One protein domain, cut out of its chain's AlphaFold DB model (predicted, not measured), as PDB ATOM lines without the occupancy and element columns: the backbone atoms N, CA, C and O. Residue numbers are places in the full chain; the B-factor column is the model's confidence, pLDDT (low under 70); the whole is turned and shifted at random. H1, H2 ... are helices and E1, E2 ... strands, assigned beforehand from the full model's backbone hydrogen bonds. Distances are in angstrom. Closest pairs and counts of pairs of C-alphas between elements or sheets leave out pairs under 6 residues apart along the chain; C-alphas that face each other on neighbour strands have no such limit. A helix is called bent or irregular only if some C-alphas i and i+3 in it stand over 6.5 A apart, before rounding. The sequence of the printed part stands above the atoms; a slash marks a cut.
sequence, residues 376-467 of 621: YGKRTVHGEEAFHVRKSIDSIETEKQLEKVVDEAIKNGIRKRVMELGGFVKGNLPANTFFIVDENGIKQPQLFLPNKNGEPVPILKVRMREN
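What this domain is: This is residues 376 to 467 of the 621 residues of a protein of Flavobacterium fontis (UniProt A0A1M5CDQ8). A flat, irregular body has a strongly twisted three-strand sheet, E1, E2 and E5, toward one end of its longest axis and a small two-strand hairpin, E3 and E4, toward the other, with the helix H2 near the middle. Two long loops, residues 421 to 434 and 446 to 460, reach away from the middle toward opposite sides, and the short helix H1 lies near E5. The printed part has 92 residues, with two named helices and five named strands in the order E1 E2 H1 H2 E3 E4 E5; the larger sheet runs E1, E2, E5, and both sheets are antiparallel. The class is mixed, helices and strands, with under half of the residues, 44, in named elements. The whole is only just compact, close to loose, with a radius of gyration of the C-alphas of 14.3 A and spans of 47 by 40 by 21 A.

How they stand to each other: E1, residues 376 to 381, and E2, residues 384 to 392, form a hairpin, with N 379 and O 386 2.9 A apart, within hydrogen-bond range. The inner strand E2 is also antiparallel to E5, residues 461 to 466, with N 464 and O 389 2.8 A apart, within hydrogen-bond range. H1, residues 399 to 402, is only just on this sheet, with 5 pairs of C-alphas within 10 A, and only grazes it with residues 401 to 402. H2, residues 408 to 420, is not on the sheet; its closest C-alpha to E5 is that of Ile 410, 7.9 A from that of Val 462. H1 and H2 are close but not clearly touching, the closest C-alphas being those of Leu 402 and Lys 411, 6.6 A apart. In H2 every O i to N i+4 pair is within hydrogen-bond range, while H1 is too short for such a pair. E3, residues 435 to 437, and E4, residues 443 to 445, form the second hairpin, with N 444 and O 436 2.8 A apart, within hydrogen-bond range. E3 and E4 are apart from E1, E2 and E5.

Where its parts are: E1 begins at C-alpha 376, (-2.840, 56.027, 36.267), and is 15.2 A long. E2 is 24.4 A long, H1 4.9 A and H2 18.3 A, ending at C-alpha 420, (9.485, 25.966, 41.216). E3 and E4 are each 6.4 A long. E5 is 15.1 A long and ends at C-alpha 466, (-2.720, 49.092, 31.336).

The domain as a whole: The two C-alphas farthest apart, those of Gly 383 and Glu 439, are 48.5 A apart. The printed part has no cut. The links from H2 to E3 and from E4 to E5 are long, with 14 and 15 residues; in the second, residues 448 to 449 pair antiparallel with residues 457 to 458. The mean pLDDT of the printed part is 89.0, and no printed residue is under 70.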
ATOM      1  N   TYR A 376      -3.911  56.601  37.061       94.25
ATOM      2  CA  TYR A 376      -2.840  56.027  36.267       94.25
ATOM      3  C   TYR A 376      -1.745  57.062  36.008       94.25
ATOM      4  O   TYR A 376      -2.020  58.251  35.869       94.25
ATOM      5  N   GLY A 377      -0.500  56.605  35.904       93.44
ATOM      6  CA  GLY A 377       0.604  57.408  35.378       93.44
ATOM      7  C   GLY A 377       0.854  57.074  33.910       93.44
ATOM      8  O   GLY A 377       1.016  55.899  33.574       93.44
ATOM      9  N   LYS A 378       0.921  58.083  33.045       92.19
ATOM     10  CA  LYS A 378       1.310  57.946  31.638       92.19
ATOM     11  C   LYS A 378       2.836  57.953  31.528       92.19
ATOM     12  O   LYS A 378       3.495  58.794  32.139       92.19
ATOM     13  N   ARG A 379       3.419  56.986  30.822       87.94
ATOM     14  CA  ARG A 379       4.865  56.932  30.549       87.94
ATOM     15  C   ARG A 379       5.101  56.437  29.135       87.94
ATOM     16  O   ARG A 379       4.365  55.572  28.670       87.94
ATOM     17  N   THR A 380       6.163  56.937  28.523       84.75
ATOM     18  CA  THR A 380       6.634  56.491  27.213       84.75
ATOM     19  C   THR A 380       7.855  55.614  27.425       84.75
ATOM     20  O   THR A 380       8.825  56.048  28.046       84.75
ATOM     21  N   VAL A 381       7.796  54.368  26.961       75.25
ATOM     22  CA  VAL A 381       8.913  53.417  27.027       75.25
ATOM     23  C   VAL A 381       9.143  52.898  25.613       75.25
ATOM     24  O   VAL A 381       8.214  52.395  24.994       75.25
ATOM     25  N   HIS A 382      10.357  53.069  25.083       73.56
ATOM     26  CA  HIS A 382      10.734  52.671  23.714       73.56
ATOM     27  C   HIS A 382       9.794  53.208  22.613       73.56
ATOM     28  O   HIS A 382       9.495  52.517  21.647       73.56
ATOM     29  N   GLY A 383       9.304  54.442  22.770       75.88
ATOM     30  CA  GLY A 383       8.392  55.080  21.812       75.88
ATOM     31  C   GLY A 383       6.915  54.707  21.978       75.88
ATOM     32  O   GLY A 383       6.064  55.367  21.390       75.88
ATOM     33  N   GLU A 384       6.579  53.730  22.825       79.94
ATOM     34  CA  GLU A 384       5.191  53.381  23.127       79.94
ATOM     35  C   GLU A 384       4.694  54.104  24.381       79.94
ATOM     36  O   GLU A 384       5.229  53.935  25.483       79.94
ATOM     37  N   GLU A 385       3.628  54.890  24.237       86.19
ATOM     38  CA  GLU A 385       2.920  55.459  25.380       86.19
ATOM     39  C   GLU A 385       2.018  54.407  26.035       86.19
ATOM     40  O   GLU A 385       1.199  53.759  25.381       86.19
ATOM     41  N   ALA A 386       2.128  54.261  27.354       90.00
ATOM     42  CA  ALA A 386       1.241  53.397  28.116       90.00
ATOM     43  C   ALA A 386       0.899  53.973  29.492       90.00
ATOM     44  O   ALA A 386       1.638  54.773  30.084       90.00
ATOM     45  N   PHE A 387      -0.235  53.529  30.027       93.69
ATOM     46  CA  PHE A 387      -0.685  53.897  31.360       93.69
ATOM     47  C   PHE A 387      -0.274  52.841  32.374       93.69
ATOM     48  O   PHE A 387      -0.201  51.652  32.078       93.69
ATOM     49  N   HIS A 388       0.001  53.281  33.594       93.44
ATOM     50  CA  HIS A 388       0.568  52.429  34.624       93.44
ATOM     51  C   HIS A 388      -0.133  52.631  35.957       93.44
ATOM     52  O   HIS A 388      -0.409  53.759  36.360       93.44
ATOM     53  N   VAL A 389      -0.354  51.540  36.681       94.50
ATOM     54  CA  VAL A 389      -0.950  51.557  38.022       94.50
ATOM     55  C   VAL A 389      -0.234  50.560  38.928       94.50
ATOM     56  O   VAL A 389       0.261  49.536  38.459       94.50
ATOM     57  N   ARG A 390      -0.144  50.848  40.232       93.50
ATOM     58  CA  ARG A 390       0.336  49.859  41.207       93.50
ATOM     59  C   ARG A 390      -0.822  48.980  41.659       93.50
ATOM     60  O   ARG A 390      -1.799  49.490  42.201       93.50
ATOM     61  N   LYS A 391      -0.686  47.670  41.476       93.38
ATOM     62  CA  LYS A 391      -1.633  46.668  41.971       93.38
ATOM     63  C   LYS A 391      -0.951  45.762  42.983       93.38
ATOM     64  O   LYS A 391       0.275  45.674  43.017       93.38
ATOM     65  N   SER A 392      -1.760  45.140  43.832       93.62
ATOM     66  CA  SER A 392      -1.282  44.090  44.726       93.62
ATOM     67  C   SER A 392      -0.725  42.931  43.909       93.62
ATOM     68  O   SER A 392      -1.283  42.605  42.860       93.62
ATOM     69  N   ILE A 393       0.389  42.346  44.346       92.75
ATOM     70  CA  ILE A 393       1.030  41.260  43.597       92.75
ATOM     71  C   ILE A 393       0.124  40.019  43.515       92.75
ATOM     72  O   ILE A 393       0.089  39.361  42.484       92.75
ATOM     73  N   ASP A 394      -0.713  39.790  44.535       90.00
ATOM     74  CA  ASP A 394      -1.713  38.712  44.568       90.00
ATOM     75  C   ASP A 394      -2.908  38.920  43.626       90.00
ATOM     76  O   ASP A 394      -3.715  38.013  43.472       90.00
ATOM     77  N   SER A 395      -3.025  40.077  42.963       91.44
ATOM     78  CA  SER A 395      -4.051  40.296  41.931       91.44
ATOM     79  C   SER A 395      -3.672  39.739  40.552       91.44
ATOM     80  O   SER A 395      -4.446  39.872  39.603       91.44
ATOM     81  N   ILE A 396      -2.468  39.176  40.419       92.25
ATOM     82  CA  ILE A 396      -1.981  38.542  39.193       92.25
ATOM     83  C   ILE A 396      -2.360  37.065  39.250       92.25
ATOM     84  O   ILE A 396      -1.757  36.286  39.974       92.25
ATOM     85  N   GLU A 397      -3.355  36.674  38.473       90.75
ATOM     86  CA  GLU A 397      -3.881  35.307  38.443       90.75
ATOM     87  C   GLU A 397      -3.414  34.543  37.199       90.75
ATOM     88  O   GLU A 397      -3.338  33.319  37.222       90.75
ATOM     89  N   THR A 398      -3.069  35.255  36.121       92.31
ATOM     90  CA  THR A 398      -2.799  34.666  34.797       92.31
ATOM     91  C   THR A 398      -1.449  35.080  34.218       92.31
ATOM     92  O   THR A 398      -0.951  36.177  34.480       92.31
ATOM     93  N   GLU A 399      -0.905  34.250  33.330       91.62
ATOM     94  CA  GLU A 399       0.315  34.557  32.568       91.62
ATOM     95  C   GLU A 399       0.188  35.869  31.769       91.62
ATOM     96  O   GLU A 399       1.059  36.735  31.818       91.62
ATOM     97  N   LYS A 400      -0.965  36.109  31.128       90.94
ATOM     98  CA  LYS A 400      -1.229  37.362  30.394       90.94
ATOM     99  C   LYS A 400      -1.195  38.605  31.285       90.94
ATOM    100  O   LYS A 400      -0.905  39.700  30.806       90.94
ATOM    101  N   GLN A 401      -1.554  38.478  32.561       91.19
ATOM    102  CA  GLN A 401      -1.423  39.576  33.517       91.19
ATOM    103  C   GLN A 401       0.033  39.750  33.949       91.19
ATOM    104  O   GLN A 401       0.473  40.887  34.082       91.19
ATOM    105  N   LEU A 402       0.788  38.661  34.110       92.19
ATOM    106  CA  LEU A 402       2.215  38.722  34.419       92.19
ATOM    107  C   LEU A 402       3.007  39.486  33.343       92.19
ATOM    108  O   LEU A 402       3.847  40.316  33.686       92.19
ATOM    109  N   GLU A 403       2.672  39.321  32.059       91.44
ATOM    110  CA  GLU A 403       3.307  40.090  30.972       91.44
ATOM    111  C   GLU A 403       3.114  41.606  31.089       91.44
ATOM    112  O   GLU A 403       3.938  42.386  30.608       91.44
ATOM    113  N   LYS A 404       2.057  42.049  31.777       91.88
ATOM    114  CA  LYS A 404       1.799  43.471  32.021       91.88
ATOM    115  C   LYS A 404       2.665  44.054  33.137       91.88
ATOM    116  O   LYS A 404       2.638  45.270  33.325       91.88
ATOM    117  N   VAL A 405       3.391  43.244  33.908       92.62
ATOM    118  CA  VAL A 405       4.318  43.755  34.926       92.62
ATOM    119  C   VAL A 405       5.433  44.532  34.230       92.62
ATOM    120  O   VAL A 405       6.056  44.039  33.296       92.62
ATOM    121  N   VAL A 406       5.664  45.766  34.676       90.06
ATOM    122  CA  VAL A 406       6.637  46.678  34.047       90.06
ATOM    123  C   VAL A 406       8.077  46.321  34.404       90.06
ATOM    124  O   VAL A 406       8.982  46.537  33.612       90.06
ATOM    125  N   ASP A 407       8.296  45.849  35.628       90.00
ATOM    126  CA  ASP A 407       9.631  45.548  36.133       90.00
ATOM    127  C   ASP A 407      10.039  44.128  35.718       90.00
ATOM    128  O   ASP A 407       9.450  43.149  36.187       90.00
ATOM    129  N   GLU A 408      11.029  44.019  34.831       90.44
ATOM    130  CA  GLU A 408      11.501  42.737  34.295       90.44
ATOM    131  C   GLU A 408      12.164  41.853  35.358       90.44
ATOM    132  O   GLU A 408      12.019  40.632  35.316       90.44
ATOM    133  N   ALA A 409      12.835  42.437  36.357       89.81
ATOM    134  CA  ALA A 409      13.435  41.658  37.438       89.81
ATOM    135  C   ALA A 409      12.343  40.997  38.288       89.81
ATOM    136  O   ALA A 409      12.414  39.802  38.582       89.81
ATOM    137  N   ILE A 410      11.285  41.748  38.612       91.50
ATOM    138  CA  ILE A 410      10.128  41.199  39.327       91.50
ATOM    139  C   ILE A 410       9.405  40.158  38.464       91.50
ATOM    140  O   ILE A 410       9.070  39.086  38.965       91.50
ATOM    141  N   LYS A 411       9.193  40.432  37.172       92.81
ATOM    142  CA  LYS A 411       8.545  39.495  36.239       92.81
ATOM    143  C   LYS A 411       9.288  38.158  36.182       92.81
ATOM    144  O   LYS A 411       8.668  37.106  36.333       92.81
ATOM    145  N   ASN A 412      10.612  38.197  36.049       92.38
ATOM    146  CA  ASN A 412      11.451  37.001  36.027       92.38
ATOM    147  C   ASN A 412      11.470  36.280  37.381       92.38
ATOM    148  O   ASN A 412      11.408  35.052  37.410       92.38
ATOM    149  N   GLY A 413      11.469  37.019  38.497       91.50
ATOM    150  CA  GLY A 413      11.332  36.443  39.837       91.50
ATOM    151  C   GLY A 413      10.019  35.674  40.021       91.50
ATOM    152  O   GLY A 413      10.027  34.550  40.521       91.50
ATOM    153  N   ILE A 414       8.901  36.230  39.538       91.75
ATOM    154  CA  ILE A 414       7.598  35.548  39.555       91.75
ATOM    155  C   ILE A 414       7.639  34.296  38.671       91.75
ATOM    156  O   ILE A 414       7.224  33.233  39.124       91.75
ATOM    157  N   ARG A 415       8.170  34.380  37.441       92.56
ATOM    158  CA  ARG A 415       8.283  33.212  36.545       92.56
ATOM    159  C   ARG A 415       9.112  32.092  37.165       92.56
ATOM    160  O   ARG A 415       8.688  30.943  37.126       92.56
ATOM    161  N   LYS A 416      10.256  32.422  37.772       92.50
ATOM    162  CA  LYS A 416      11.101  31.443  38.468       92.50
ATOM    163  C   LYS A 416      10.311  30.728  39.566       92.50
ATOM    164  O   LYS A 416      10.298  29.503  39.599       92.50
ATOM    165  N   ARG A 417       9.580  31.481  40.393       90.69
ATOM    166  CA  ARG A 417       8.744  30.910  41.455       90.69
ATOM    167  C   ARG A 417       7.615  30.029  40.918       90.69
ATOM    168  O   ARG A 417       7.338  28.978  41.481       90.69
ATOM    169  N   VAL A 418       6.975  30.433  39.824       92.00
ATOM    170  CA  VAL A 418       5.948  29.617  39.156       92.00
ATOM    171  C   VAL A 418       6.539  28.295  38.663       92.00
ATOM    172  O   VAL A 418       5.918  27.253  38.845       92.00
ATOM    173  N   MET A 419       7.750  28.312  38.095       90.88
ATOM    174  CA  MET A 419       8.441  27.091  37.663       90.88
ATOM    175  C   MET A 419       8.803  26.176  38.841       90.88
ATOM    176  O   MET A 419       8.608  24.969  38.743       90.88
ATOM    177  N   GLU A 420       9.243  26.731  39.977       91.75
ATOM    178  CA  GLU A 420       9.485  25.966  41.216       91.75
ATOM    179  C   GLU A 420       8.219  25.266  41.742       91.75
ATOM    180  O   GLU A 420       8.310  24.211  42.365       91.75
ATOM    181  N   LEU A 421       7.036  25.830  41.480       89.94
ATOM    182  CA  LEU A 421       5.737  25.284  41.891       89.94
ATOM    183  C   LEU A 421       5.097  24.356  40.839       89.94
ATOM    184  O   LEU A 421       3.922  24.015  40.965       89.94
ATOM    185  N   GLY A 422       5.848  23.938  39.814       87.00
ATOM    186  CA  GLY A 422       5.374  23.004  38.786       87.00
ATOM    187  C   GLY A 422       4.791  23.657  37.527       87.00
ATOM    188  O   GLY A 422       4.155  22.973  36.728       87.00
ATOM    189  N   GLY A 423       5.019  24.958  37.320       89.69
ATOM    190  CA  GLY A 423       4.626  25.685  36.109       89.69
ATOM    191  C   GLY A 423       3.187  26.216  36.124       89.69
ATOM    192  O   GLY A 423       2.483  26.169  37.131       89.69
ATOM    193  N   PHE A 424       2.740  26.781  34.998       89.44
ATOM    194  CA  PHE A 424       1.385  27.332  34.880       89.44
ATOM    195  C   PHE A 424       0.330  26.227  34.764       89.44
ATOM    196  O   PHE A 424       0.433  25.329  33.929       89.44
ATOM    197  N   VAL A 425      -0.758  26.349  35.527       86.06
ATOM    198  CA  VAL A 425      -1.880  25.400  35.492       86.06
ATOM    199  C   VAL A 425      -3.032  26.025  34.711       86.06
ATOM    200  O   VAL A 425      -3.682  26.956  35.184       86.06
ATOM    201  N   LYS A 426      -3.290  25.533  33.492       85.88
ATOM    202  CA  LYS A 426      -4.317  26.082  32.575       85.88
ATOM    203  C   LYS A 426      -4.167  27.600  32.329       85.88
ATOM    204  O   LYS A 426      -5.162  28.312  32.222       85.88
ATOM    205  N   GLY A 427      -2.928  28.098  32.267       84.38
ATOM    206  CA  GLY A 427      -2.614  29.524  32.080       84.38
ATOM    207  C   GLY A 427      -2.722  30.389  33.345       84.38
ATOM    208  O   GLY A 427      -2.517  31.606  33.270       84.38
ATOM    209  N   ASN A 428      -3.021  29.778  34.496       89.62
ATOM    210  CA  ASN A 428      -3.073  30.441  35.795       89.62
ATOM    211  C   ASN A 428      -1.800  30.191  36.606       89.62
ATOM    212  O   ASN A 428      -1.131  29.165  36.448       89.62
ATOM    213  N   LEU A 429      -1.492  31.128  37.498       89.69
ATOM    214  CA  LEU A 429      -0.411  30.982  38.465       89.69
ATOM    215  C   LEU A 429      -0.803  29.940  39.532       89.69
ATOM    216  O   LEU A 429      -1.962  29.917  39.961       89.69
ATOM    217  N   PRO A 430       0.135  29.091  39.989       88.56
ATOM    218  CA  PRO A 430      -0.104  28.167  41.093       88.56
ATOM    219  C   PRO A 430      -0.556  28.862  42.379       88.56
ATOM    220  O   PRO A 430      -0.220  30.022  42.653       88.56
ATOM    221  N   ALA A 431      -1.272  28.121  43.224       84.81
ATOM    222  CA  ALA A 431      -1.552  28.588  44.574       84.81
ATOM    223  C   ALA A 431      -0.233  28.835  45.329       84.81
ATOM    224  O   ALA A 431       0.789  28.220  45.034       84.81
ATOM    225  N   ASN A 432      -0.248  29.751  46.296       87.56
ATOM    226  CA  ASN A 432       0.917  30.102  47.117       87.56
ATOM    227  C   ASN A 432       2.112  30.722  46.366       87.56
ATOM    228  O   ASN A 432       3.180  30.893  46.952       87.56
ATOM    229  N   THR A 433       1.938  31.133  45.103       87.94
ATOM    230  CA  THR A 433       2.996  31.825  44.341       87.94
ATOM    231  C   THR A 433       3.523  33.070  45.064       87.94
ATOM    232  O   THR A 433       4.726  33.317  45.065       87.94
ATOM    233  N   PHE A 434       2.642  33.849  45.700       91.69
ATOM    234  CA  PHE A 434       3.011  35.133  46.311       91.69
ATOM    235  C   PHE A 434       3.056  35.113  47.835       91.69
ATOM    236  O   PHE A 434       3.894  35.794  48.424       91.69
ATOM    237  N   PHE A 435       2.152  34.361  48.466       92.12
ATOM    238  CA  PHE A 435       1.993  34.318  49.914       92.12
ATOM    239  C   PHE A 435       1.693  32.894  50.373       92.12
ATOM    240  O   PHE A 435       0.850  32.233  49.770       92.12
ATOM    241  N   ILE A 436       2.329  32.463  51.459       88.81
ATOM    242  CA  ILE A 436       1.949  31.262  52.214       88.81
ATOM    243  C   ILE A 436       1.275  31.734  53.499       88.81
ATOM    244  O   ILE A 436       1.757  32.666  54.135       88.81
ATOM    245  N   VAL A 437       0.137  31.143  53.851       87.12
ATOM    246  CA  VAL A 437      -0.572  31.472  55.092       87.12
ATOM    247  C   VAL A 437      -0.073  30.538  56.187       87.12
ATOM    248  O   VAL A 437      -0.105  29.325  55.996       87.12
ATOM    249  N   ASP A 438       0.412  31.096  57.294       87.25
ATOM    250  CA  ASP A 438       0.829  30.305  58.453       87.25
ATOM    251  C   ASP A 438      -0.361  29.836  59.312       87.25
ATOM    252  O   ASP A 438      -1.516  30.189  59.065       87.25
ATOM    253  N   GLU A 439      -0.079  29.023  60.332       84.00
ATOM    254  CA  GLU A 439      -1.076  28.451  61.254       84.00
ATOM    255  C   GLU A 439      -1.904  29.518  61.991       84.00
ATOM    256  O   GLU A 439      -3.038  29.262  62.394       84.00
ATOM    257  N   ASN A 440      -1.374  30.741  62.104       83.38
ATOM    258  CA  ASN A 440      -2.035  31.887  62.723       83.38
ATOM    259  C   ASN A 440      -2.812  32.750  61.710       83.38
ATOM    260  O   ASN A 440      -3.397  33.771  62.079       83.38
ATOM    261  N   GLY A 441      -2.836  32.365  60.431       80.44
ATOM    262  CA  GLY A 441      -3.543  33.083  59.373       80.44
ATOM    263  C   GLY A 441      -2.775  34.268  58.777       80.44
ATOM    264  O   GLY A 441      -3.366  35.051  58.024       80.44
ATOM    265  N   ILE A 442      -1.483  34.435  59.081       84.62
ATOM    266  CA  ILE A 442      -0.664  35.547  58.583       84.62
ATOM    267  C   ILE A 442      -0.060  35.179  57.221       84.62
ATOM    268  O   ILE A 442       0.483  34.096  57.015       84.62
ATOM    269  N   LYS A 443      -0.166  36.102  56.255       86.88
ATOM    270  CA  LYS A 443       0.370  35.941  54.894       86.88
ATOM    271  C   LYS A 443       1.874  36.236  54.857       86.88
ATOM    272  O   LYS A 443       2.269  37.399  54.908       86.88
ATOM    273  N   GLN A 444       2.685  35.201  54.665       89.00
ATOM    274  CA  GLN A 444       4.138  35.279  54.532       89.00
ATOM    275  C   GLN A 444       4.556  35.461  53.057       89.00
ATOM    276  O   GLN A 444       4.294  34.569  52.240       89.00
ATOM    277  N   PRO A 445       5.180  36.594  52.678       91.69
ATOM    278  CA  PRO A 445       5.570  36.876  51.295       91.69
ATOM    279  C   PRO A 445       6.649  35.909  50.795       91.69
ATOM    280  O   PRO A 445       7.547  35.537  51.538       91.69
ATOM    281  N   GLN A 446       6.562  35.517  49.523       91.06
ATOM    282  CA  GLN A 446       7.480  34.553  48.894       91.06
ATOM    283  C   GLN A 446       8.482  35.198  47.927       91.06
ATOM    284  O   GLN A 446       9.400  34.540  47.447       91.06
ATOM    285  N   LEU A 447       8.304  36.482  47.615       90.44
ATOM    286  CA  LEU A 447       9.126  37.215  46.656       90.44
ATOM    287  C   LEU A 447       9.706  38.466  47.308       90.44
ATOM    288  O   LEU A 447       8.973  39.269  47.894       90.44
ATOM    289  N   PHE A 448      11.014  38.645  47.149       90.31
ATOM    290  CA  PHE A 448      11.781  39.708  47.787       90.31
ATOM    291  C   PHE A 448      12.701  40.400  46.781       90.31
ATOM    292  O   PHE A 448      13.197  39.775  45.843       90.31
ATOM    293  N   LEU A 449      12.932  41.696  46.982       87.12
ATOM    294  CA  LEU A 449      13.954  42.461  46.274       87.12
ATOM    295  C   LEU A 449      15.245  42.506  47.099       87.12
ATOM    296  O   LEU A 449      15.174  42.701  48.317       87.12
ATOM    297  N   PRO A 450      16.418  42.382  46.454       85.06
ATOM    298  CA  PRO A 450      17.695  42.504  47.138       85.06
ATOM    299  C   PRO A 450      17.888  43.936  47.650       85.06
ATOM    300  O   PRO A 450      17.643  44.908  46.931       85.06
ATOM    301  N   ASN A 451      18.350  44.066  48.890       84.94
ATOM    302  CA  ASN A 451      18.704  45.337  49.506       84.94
ATOM    303  C   ASN A 451      20.226  45.388  49.691       84.94
ATOM    304  O   ASN A 451      20.819  44.420  50.156       84.94
ATOM    305  N   LYS A 452      20.873  46.493  49.296       77.56
ATOM    306  CA  LYS A 452      22.345  46.571  49.239       77.56
ATOM    307  C   LYS A 452      23.009  46.383  50.610       77.56
ATOM    308  O   LYS A 452      24.051  45.751  50.668       77.56
ATOM    309  N   ASN A 453      22.400  46.906  51.679       80.00
ATOM    310  CA  ASN A 453      22.971  46.934  53.034       80.00
ATOM    311  C   ASN A 453      21.950  46.506  54.111       80.00
ATOM    312  O   ASN A 453      21.924  47.077  55.200       80.00
ATOM    313  N   GLY A 454      21.047  45.571  53.811       80.06
ATOM    314  CA  GLY A 454      20.044  45.127  54.783       80.06
ATOM    315  C   GLY A 454      19.212  43.943  54.307       80.06
ATOM    316  O   GLY A 454      19.465  43.392  53.237       80.06
ATOM    317  N   GLU A 455      18.199  43.584  55.095       85.25
ATOM    318  CA  GLU A 455      17.307  42.463  54.791       85.25
ATOM    319  C   GLU A 455      16.556  42.657  53.458       85.25
ATOM    320  O   GLU A 455      16.186  43.794  53.113       85.25
ATOM    321  N   PRO A 456      16.304  41.569  52.701       87.06
ATOM    322  CA  PRO A 456      15.501  41.608  51.487       87.06
ATOM    323  C   PRO A 456      14.104  42.184  51.738       87.06
ATOM    324  O   PRO A 456      13.428  41.854  52.712       87.06
ATOM    325  N   VAL A 457      13.635  43.037  50.827       89.12
ATOM    326  CA  VAL A 457      12.353  43.734  50.995       89.12
ATOM    327  C   VAL A 457      11.237  42.952  50.300       89.12
ATOM    328  O   VAL A 457      11.350  42.693  49.100       89.12
ATOM    329  N   PRO A 458      10.133  42.609  50.987       92.19
ATOM    330  CA  PRO A 458       9.049  41.847  50.382       92.19
ATOM    331  C   PRO A 458       8.315  42.646  49.301       92.19
ATOM    332  O   PRO A 458       7.978  43.824  49.463       92.19
ATOM    333  N   ILE A 459       7.999  41.981  48.192       92.44
ATOM    334  CA  ILE A 459       7.264  42.584  47.081       92.44
ATOM    335  C   ILE A 459       5.767  42.409  47.318       92.44
ATOM    336  O   ILE A 459       5.195  41.366  47.035       92.44
ATOM    337  N   LEU A 460       5.104  43.464  47.794       92.00
ATOM    338  CA  LEU A 460       3.653  43.438  48.034       92.00
ATOM    339  C   LEU A 460       2.836  44.005  46.865       92.00
ATOM    340  O   LEU A 460       1.675  43.649  46.667       92.00
ATOM    341  N   LYS A 461       3.420  44.932  46.097       94.06
ATOM    342  CA  LYS A 461       2.738  45.637  45.003       94.06
ATOM    343  C   LYS A 461       3.666  45.873  43.829       94.06
ATOM    344  O   LYS A 461       4.725  46.486  43.996       94.06
ATOM    345  N   VAL A 462       3.191  45.550  42.635       93.81
ATOM    346  CA  VAL A 462       3.927  45.727  41.380       93.81
ATOM    347  C   VAL A 462       3.274  46.783  40.498       93.81
ATOM    348  O   VAL A 462       2.085  47.089  40.633       93.81
ATOM    349  N   ARG A 463       4.064  47.389  39.607       93.00
ATOM    350  CA  ARG A 463       3.554  48.320  38.599       93.00
ATOM    351  C   ARG A 463       3.122  47.530  37.367       93.00
ATOM    352  O   ARG A 463       3.910  46.768  36.822       93.00
ATOM    353  N   MET A 464       1.885  47.753  36.946       92.56
ATOM    354  CA  MET A 464       1.236  47.066  35.832       92.56
ATOM    355  C   MET A 464       0.964  48.062  34.706       92.56
ATOM    356  O   MET A 464       0.426  49.142  34.976       92.56
ATOM    357  N   ARG A 465       1.319  47.694  33.472       92.25
ATOM    358  CA  ARG A 465       0.933  48.366  32.228       92.25
ATOM    359  C   ARG A 465      -0.546  48.093  31.950       92.25
ATOM    360  O   ARG A 465      -1.003  46.953  31.981       92.25
ATOM    361  N   GLU A 466      -1.304  49.143  31.681       90.31
ATOM    362  CA  GLU A 466      -2.720  49.092  31.336       90.31
ATOM    363  C   GLU A 466      -2.974  49.964  30.107       90.31
ATOM    364  O   GLU A 466      -2.457  51.074  29.994       90.31
ATOM    365  N   ASN A 467      -3.820  49.474  29.205       85.00
ATOM    366  CA  ASN A 467      -4.298  50.256  28.072       85.00
ATOM    367  C   ASN A 467      -5.674  50.815  28.441       85.00
ATOM    368  O   ASN A 467      -6.638  50.061  28.595       85.00
TER     369      ASN A 467